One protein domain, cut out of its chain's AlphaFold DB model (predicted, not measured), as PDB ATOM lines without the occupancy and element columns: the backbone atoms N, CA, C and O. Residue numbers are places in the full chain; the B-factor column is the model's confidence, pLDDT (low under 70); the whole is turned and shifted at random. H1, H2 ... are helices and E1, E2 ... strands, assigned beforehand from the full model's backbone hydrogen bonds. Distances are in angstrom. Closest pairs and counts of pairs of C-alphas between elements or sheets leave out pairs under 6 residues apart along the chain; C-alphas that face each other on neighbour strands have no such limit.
ATOM      1  N   PHE A  50      22.586 -27.725 -16.121       67.81
ATOM      2  CA  PHE A  50      22.900 -29.111 -16.473       67.81
ATOM      3  C   PHE A  50      21.601 -29.905 -16.576       67.81
ATOM      4  O   PHE A  50      20.771 -29.796 -15.679       67.81
ATOM      5  N   TYR A  51      21.430 -30.676 -17.650       68.94
ATOM      6  CA  TYR A  51      20.244 -31.496 -17.904       68.94
ATOM      7  C   TYR A  51      20.687 -32.942 -18.084       68.94
ATOM      8  O   TYR A  51      21.328 -33.261 -19.084       68.94
ATOM      9  N   ASP A  52      20.347 -33.797 -17.129       67.94
ATOM     10  CA  ASP A  52      20.711 -35.213 -17.168       67.94
ATOM     11  C   ASP A  52      19.644 -36.031 -16.453       67.94
ATOM     12  O   ASP A  52      19.261 -35.691 -15.338       67.94
ATOM     13  N   ASP A  53      19.108 -37.052 -17.121       71.69
ATOM     14  CA  ASP A  53      18.126 -37.997 -16.567       71.69
ATOM     15  C   ASP A  53      16.999 -37.374 -15.717       71.69
ATOM     16  O   ASP A  53      16.628 -37.868 -14.652       71.69
ATOM     17  N   GLY A  54      16.417 -36.271 -16.193       73.56
ATOM     18  CA  GLY A  54      15.302 -35.629 -15.498       73.56
ATOM     19  C   GLY A  54      15.704 -34.711 -14.344       73.56
ATOM     20  O   GLY A  54      14.838 -34.206 -13.633       73.56
ATOM     21  N   LEU A  55      16.998 -34.481 -14.154       79.44
ATOM     22  CA  LEU A  55      17.544 -33.527 -13.208       79.44
ATOM     23  C   LEU A  55      17.940 -32.250 -13.941       79.44
ATOM     24  O   LEU A  55      18.568 -32.293 -15.001       79.44
ATOM     25  N   CYS A  56      17.613 -31.112 -13.338       84.62
ATOM     26  CA  CYS A  56      18.198 -29.838 -13.704       84.62
ATOM     27  C   CYS A  56      18.900 -29.203 -12.511       84.62
ATOM     28  O   CYS A  56      18.386 -29.234 -11.391       84.62
ATOM     29  N   LEU A  57      20.079 -28.639 -12.765       85.50
ATOM     30  CA  LEU A  57      20.895 -27.934 -11.783       85.50
ATOM     31  C   LEU A  57      21.199 -26.533 -12.298       85.50
ATOM     32  O   LEU A  57      21.674 -26.401 -13.420       85.50
ATOM     33  N   LEU A  58      20.975 -25.516 -11.467       85.94
ATOM     34  CA  LEU A  58      21.386 -24.134 -11.692       85.94
ATOM     35  C   LEU A  58      22.341 -23.726 -10.576       85.94
ATOM     36  O   LEU A  58      21.967 -23.708  -9.404       85.94
ATOM     37  N   TYR A  59      23.571 -23.401 -10.942       84.75
ATOM     38  CA  TYR A  59      24.609 -22.945 -10.019       84.75
ATOM     39  C   TYR A  59      24.801 -21.434 -10.129       84.75
ATOM     40  O   TYR A  59      24.588 -20.895 -11.200       84.75
ATOM     41  N   PHE A  60      25.178 -20.724  -9.073       85.06
ATOM     42  CA  PHE A  60      25.664 -19.343  -9.186       85.06
ATOM     43  C   PHE A  60      26.367 -18.911  -7.902       85.06
ATOM     44  O   PHE A  60      26.190 -19.509  -6.836       85.06
ATOM     45  N   TYR A  61      27.130 -17.830  -8.017       83.81
ATOM     46  CA  TYR A  61      27.812 -17.183  -6.909       83.81
ATOM     47  C   TYR A  61      27.075 -15.909  -6.496       83.81
ATOM     48  O   TYR A  61      26.403 -15.276  -7.306       83.81
ATOM     49  N   SER A  62      27.179 -15.529  -5.225       81.12
ATOM     50  CA  SER A  62      26.718 -14.217  -4.770       81.12
ATOM     51  C   SER A  62      27.462 -13.784  -3.513       81.12
ATOM     52  O   SER A  62      27.679 -14.586  -2.603       81.12
ATOM     53  N   LYS A  63      27.768 -12.488  -3.411       78.44
ATOM     54  CA  LYS A  63      28.471 -11.920  -2.243       78.44
ATOM     55  C   LYS A  63      27.641 -11.931  -0.963       78.44
ATOM     56  O   LYS A  63      28.198 -11.913   0.130       78.44
ATOM     57  N   ASN A  64      26.314 -11.928  -1.091       83.50
ATOM     58  CA  ASN A  64      25.383 -12.009   0.032       83.50
ATOM     59  C   ASN A  64      24.369 -13.131  -0.208       83.50
ATOM     60  O   ASN A  64      23.205 -12.886  -0.530       83.50
ATOM     61  N   ILE A  65      24.818 -14.386  -0.081       83.69
ATOM     62  CA  ILE A  65      24.005 -15.547  -0.471       83.69
ATOM     63  C   ILE A  65      22.714 -15.666   0.335       83.69
ATOM     64  O   ILE A  65      21.713 -16.141  -0.190       83.69
ATOM     65  N   VAL A  66      22.708 -15.193   1.584       85.00
ATOM     66  CA  VAL A  66      21.529 -15.227   2.459       85.00
ATOM     67  C   VAL A  66      20.463 -14.248   1.970       85.00
ATOM     68  O   VAL A  66      19.293 -14.617   1.886       85.00
ATOM     69  N   GLU A  67      20.837 -13.018   1.611       87.06
ATOM     70  CA  GLU A  67      19.889 -12.046   1.050       87.06
ATOM     71  C   GLU A  67      19.386 -12.491  -0.330       87.06
ATOM     72  O   GLU A  67      18.183 -12.448  -0.604       87.06
ATOM     73  N   THR A  68      20.294 -12.977  -1.179       88.38
ATOM     74  CA  THR A  68      19.963 -13.536  -2.495       88.38
ATOM     75  C   THR A  68      19.001 -14.716  -2.357       88.38
ATOM     76  O   THR A  68      17.993 -14.779  -3.063       88.38
ATOM     77  N   TYR A  69      19.229 -15.597  -1.379       88.69
ATOM     78  CA  TYR A  69      18.350 -16.721  -1.073       88.69
ATOM     79  C   TYR A  69      16.922 -16.279  -0.735       88.69
ATOM     80  O   TYR A  69      15.970 -16.848  -1.263       88.69
ATOM     81  N   GLN A  70      16.741 -15.228   0.072       88.12
ATOM     82  CA  GLN A  70      15.397 -14.730   0.396       88.12
ATOM     83  C   GLN A  70      14.639 -14.233  -0.845       88.12
ATOM     84  O   GLN A  70      13.437 -14.476  -0.978       88.12
ATOM     85  N   LYS A  71      15.335 -13.578  -1.785       89.12
ATOM     86  CA  LYS A  71      14.740 -13.121  -3.055       89.12
ATOM     87  C   LYS A  71      14.327 -14.305  -3.932       89.12
ATOM     88  O   LYS A  71      13.224 -14.318  -4.476       89.12
ATOM     89  N   ILE A  72      15.183 -15.320  -4.021       87.94
ATOM     90  CA  ILE A  72      14.962 -16.523  -4.834       87.94
ATOM     91  C   ILE A  72      13.874 -17.418  -4.247       87.94
ATOM     92  O   ILE A  72      13.059 -17.959  -4.989       87.94
ATOM     93  N   LYS A  73      13.793 -17.534  -2.920       85.69
ATOM     94  CA  LYS A  73      12.752 -18.318  -2.250       85.69
ATOM     95  C   LYS A  73      11.353 -17.876  -2.681       85.69
ATOM     96  O   LYS A  73      10.507 -18.716  -2.969       85.69
ATOM     97  N   LYS A  74      11.124 -16.566  -2.808       87.06
ATOM     98  CA  LYS A  74       9.860 -16.029  -3.331       87.06
ATOM     99  C   LYS A  74       9.599 -16.470  -4.779       87.06
ATOM    100  O   LYS A  74       8.500 -16.922  -5.079       87.06
ATOM    101  N   LEU A  75      10.613 -16.391  -5.640       87.94
ATOM    102  CA  LEU A  75      10.537 -16.813  -7.042       87.94
ATOM    103  C   LEU A  75      10.201 -18.307  -7.195       87.94
ATOM    104  O   LEU A  75       9.384 -18.676  -8.039       87.94
ATOM    105  N   ILE A  76      10.790 -19.166  -6.360       84.12
ATOM    106  CA  ILE A  76      10.547 -20.617  -6.362       84.12
ATOM    107  C   ILE A  76       9.063 -20.932  -6.132       84.12
ATOM    108  O   ILE A  76       8.495 -21.772  -6.830       84.12
ATOM    109  N   TYR A  77       8.397 -20.218  -5.219       83.25
ATOM    110  CA  TYR A  77       6.955 -20.383  -5.004       83.25
ATOM    111  C   TYR A  77       6.104 -19.941  -6.205       83.25
ATOM    112  O   TYR A  77       5.020 -20.488  -6.409       83.25
ATOM    113  N   GLU A  78       6.570 -18.978  -7.003       84.81
ATOM    114  CA  GLU A  78       5.825 -18.427  -8.144       84.81
ATOM    115  C   GLU A  78       5.862 -19.338  -9.382       84.81
ATOM    116  O   GLU A  78       4.863 -19.457 -10.088       84.81
ATOM    117  N   ILE A  79       6.990 -20.005  -9.646       78.75
ATOM    118  CA  ILE A  79       7.242 -20.720 -10.912       78.75
ATOM    119  C   ILE A  79       6.502 -22.067 -11.039       78.75
ATOM    120  O   ILE A  79       6.423 -22.649 -12.126       78.75
ATOM    121  N   GLN A  80       5.875 -22.549  -9.956       76.62
ATOM    122  CA  GLN A  80       5.125 -23.817  -9.930       76.62
ATOM    123  C   GLN A  80       5.920 -24.986 -10.552       76.62
ATOM    124  O   GLN A  80       5.367 -25.820 -11.276       76.62
ATOM    125  N   LEU A  81       7.236 -24.998 -10.333       75.88
ATOM    126  CA  LEU A  81       8.113 -26.137 -10.570       75.88
ATOM    127  C   LEU A  81       8.393 -26.724  -9.194       75.88
ATOM    128  O   LEU A  81       8.990 -26.056  -8.362       75.88
ATOM    129  N   LYS A  82       7.882 -27.919  -8.928       75.56
ATOM    130  CA  LYS A  82       8.007 -28.607  -7.643       75.56
ATOM    131  C   LYS A  82       8.194 -30.104  -7.920       75.56
ATOM    132  O   LYS A  82       7.522 -30.599  -8.830       75.56
ATOM    133  N   PRO A  83       9.072 -30.809  -7.186       83.31
ATOM    134  CA  PRO A  83       9.894 -30.302  -6.084       83.31
ATOM    135  C   PRO A  83      11.148 -29.538  -6.561       83.31
ATOM    136  O   PRO A  83      11.797 -29.932  -7.533       83.31
ATOM    137  N   ILE A  84      11.501 -28.454  -5.859       86.94
ATOM    138  CA  ILE A  84      12.778 -27.729  -6.018       86.94
ATOM    139  C   ILE A  84      13.579 -27.864  -4.726       86.94
ATOM    140  O   ILE A  84      13.065 -27.567  -3.650       86.94
ATOM    141  N   THR A  85      14.851 -28.227  -4.835       89.62
ATOM    142  CA  THR A  85      15.814 -28.198  -3.736       89.62
ATOM    143  C   THR A  85      16.792 -27.043  -3.930       89.62
ATOM    144  O   THR A  85      17.303 -26.815  -5.022       89.62
ATOM    145  N   VAL A  86      17.072 -26.302  -2.863       90.00
ATOM    146  CA  VAL A  86      18.086 -25.246  -2.840       90.00
ATOM    147  C   VAL A  86      19.153 -25.611  -1.825       90.00
ATOM    148  O   VAL A  86      18.842 -25.852  -0.661       90.00
ATOM    149  N   THR A  87      20.408 -25.603  -2.260       91.69
ATOM    150  CA  THR A  87      21.578 -25.862  -1.423       91.69
ATOM    151  C   THR A  87      22.484 -24.638  -1.418       91.69
ATOM    152  O   THR A  87      22.869 -24.155  -2.482       91.69
ATOM    153  N   LEU A  88      22.841 -24.141  -0.232       90.88
ATOM    154  CA  LEU A  88      23.789 -23.032  -0.068       90.88
ATOM    155  C   LEU A  88      25.142 -23.551   0.404       90.88
ATOM    156  O   LEU A  88      25.195 -24.398   1.298       90.88
ATOM    157  N   PHE A  89      26.215 -22.987  -0.135       89.19
ATOM    158  CA  PHE A  89      27.596 -23.304   0.205       89.19
ATOM    159  C   PHE A  89      28.335 -22.050   0.669       89.19
ATOM    160  O   PHE A  89      28.130 -20.959   0.127       89.19
ATOM    161  N   ASP A  90      29.200 -22.206   1.668       86.19
ATOM    162  CA  ASP A  90      30.142 -21.162   2.061       86.19
ATOM    163  C   ASP A  90      31.354 -21.093   1.109       86.19
ATOM    164  O   ASP A  90      31.474 -21.859   0.152       86.19
ATOM    165  N   GLU A  91      32.274 -20.170   1.385       81.62
ATOM    166  CA  GLU A  91      33.526 -19.983   0.636       81.62
ATOM    167  C   GLU A  91      34.474 -21.203   0.661       81.62
ATOM    168  O   GLU A  91      35.380 -21.301  -0.164       81.62
ATOM    169  N   ASN A  92      34.254 -22.158   1.573       84.06
ATOM    170  CA  ASN A  92      35.021 -23.398   1.694       84.06
ATOM    171  C   ASN A  92      34.315 -24.590   1.023       84.06
ATOM    172  O   ASN A  92      34.729 -25.734   1.216       84.06
ATOM    173  N   ASN A  93      33.248 -24.343   0.252       80.62
ATOM    174  CA  ASN A  93      32.360 -25.360  -0.320       80.62
ATOM    175  C   ASN A  93      31.684 -26.260   0.732       80.62
ATOM    176  O   ASN A  93      31.298 -27.391   0.434       80.62
ATOM    177  N   THR A  94      31.520 -25.771   1.963       88.19
ATOM    178  CA  THR A  94      30.769 -26.473   3.007       88.19
ATOM    179  C   THR A  94      29.292 -26.118   2.901       88.19
ATOM    180  O   THR A  94      28.927 -24.951   2.762       88.19
ATOM    181  N   THR A  95      28.422 -27.126   2.981       92.38
ATOM    182  CA  THR A  95      26.972 -26.926   2.956       92.38
ATOM    183  C   THR A  95      26.510 -26.137   4.180       92.38
ATOM    184  O   THR A  95      26.670 -26.589   5.312       92.38
ATOM    185  N   ILE A  96      25.874 -24.989   3.949       86.50
ATOM    186  CA  ILE A  96      25.240 -24.169   4.987       86.50
ATOM    187  C   ILE A  96      23.794 -24.629   5.219       86.50
ATOM    188  O   ILE A  96      23.357 -24.770   6.360       86.50
ATOM    189  N   THR A  97      23.024 -24.840   4.146       87.50
ATOM    190  CA  THR A  97      21.613 -25.245   4.245       87.50
ATOM    191  C   THR A  97      21.152 -26.011   3.011       87.50
ATOM    192  O   THR A  97      21.717 -25.845   1.929       87.50
ATOM    193  N   ILE A  98      20.122 -26.836   3.203       90.12
ATOM    194  CA  ILE A  98      19.383 -27.557   2.167       90.12
ATOM    195  C   ILE A  98      17.894 -27.366   2.482       90.12
ATOM    196  O   ILE A  98      17.449 -27.735   3.569       90.12
ATOM    197  N   GLU A  99      17.129 -26.800   1.551       88.44
ATOM    198  CA  GLU A  99      15.670 -26.661   1.657       88.44
ATOM    199  C   GLU A  99      15.003 -27.274   0.424       88.44
ATOM    200  O   GLU A  99      15.401 -26.972  -0.699       88.44
ATOM    201  N   THR A 100      13.977 -28.104   0.629       88.00
ATOM    202  CA  THR A 100      13.123 -28.617  -0.451       88.00
ATOM    203  C   THR A 100      11.748 -27.972  -0.358       88.00
ATOM    204  O   THR A 100      11.106 -28.001   0.692       88.00
ATOM    205  N   VAL A 101      11.303 -27.391  -1.469       84.19
ATOM    206  CA  VAL A 101       9.961 -26.842  -1.644       84.19
ATOM    207  C   VAL A 101       9.128 -27.844  -2.438       84.19
ATOM    208  O   VAL A 101       9.373 -28.048  -3.628       84.19
ATOM    209  N   GLU A 102       8.152 -28.443  -1.752       82.25
ATOM    210  CA  GLU A 102       7.126 -29.351  -2.296       82.25
ATOM    211  C   GLU A 102       5.999 -28.611  -3.016       82.25
ATOM    212  O   GLU A 102       5.660 -27.466  -2.619       82.25
TER     213      GLU A 102
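Overview. This is residues 50 to 102 of the 102 residues of an uncharacterized protein of bacterium (UniProt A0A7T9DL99). One helix, H1, runs over one face of the two-stranded hairpin E3 E4, mostly over E3, while a second hairpin, E1 E2, brings its long strand E2 slantwise past the side of E3 away from E4. It is a loosely joined shape with few close contacts, and short E1 lies far out from the middle. The printed part has 53 residues, in the order E1, E2, H1, E3, E4, of mixed class, helices and strands; each two-stranded sheet is antiparallel. It is only just compact, close to loose, with a radius of gyration of the C-alphas of 11.8 A and spans of 29 by 25 by 15 A.

Arrangement. Begin at E1, residues 50 to 52, which forms a hairpin with E2, residues 55 to 62; N 55 and O 52 are 2.8 A apart, within hydrogen-bond range. Next comes H1, residues 65 to 78, with 8 of 10 O i to N i+4 pairs within range. The closest C-alphas of E2 and H1 are those of Ser 62 and Thr 68, 7.2 A apart. E3, residues 84 to 89, is near E2, and its C-alpha 84 is 7.5 A from that of Ile 76, the closest pair with H1. E4, residues 95 to 101, makes a hairpin with E3 at 168 degrees between directions; look at N 86 and O 99, 2.8 A. E1 and H1 are apart.

Along the chain. Find C-alpha 50 at (22.900, -29.111, -16.473), where E1 begins its 6.5 A. E2 spans 23.0 A, H1 19.9 A from C-alpha 65 at (24.005, -15.547, -0.471), E3 16.7 A, and E4 17.6 A to C-alpha 101 at (9.961, -26.842, -1.644).

Size, cuts and confidence. The two C-alphas farthest apart, of Gln 80 and Asn 92, are 32.1 A apart. The printed part has no cut, and its four links are tight. Mean pLDDT of the printed part is 83.8; residues 50 to 52 are under 70.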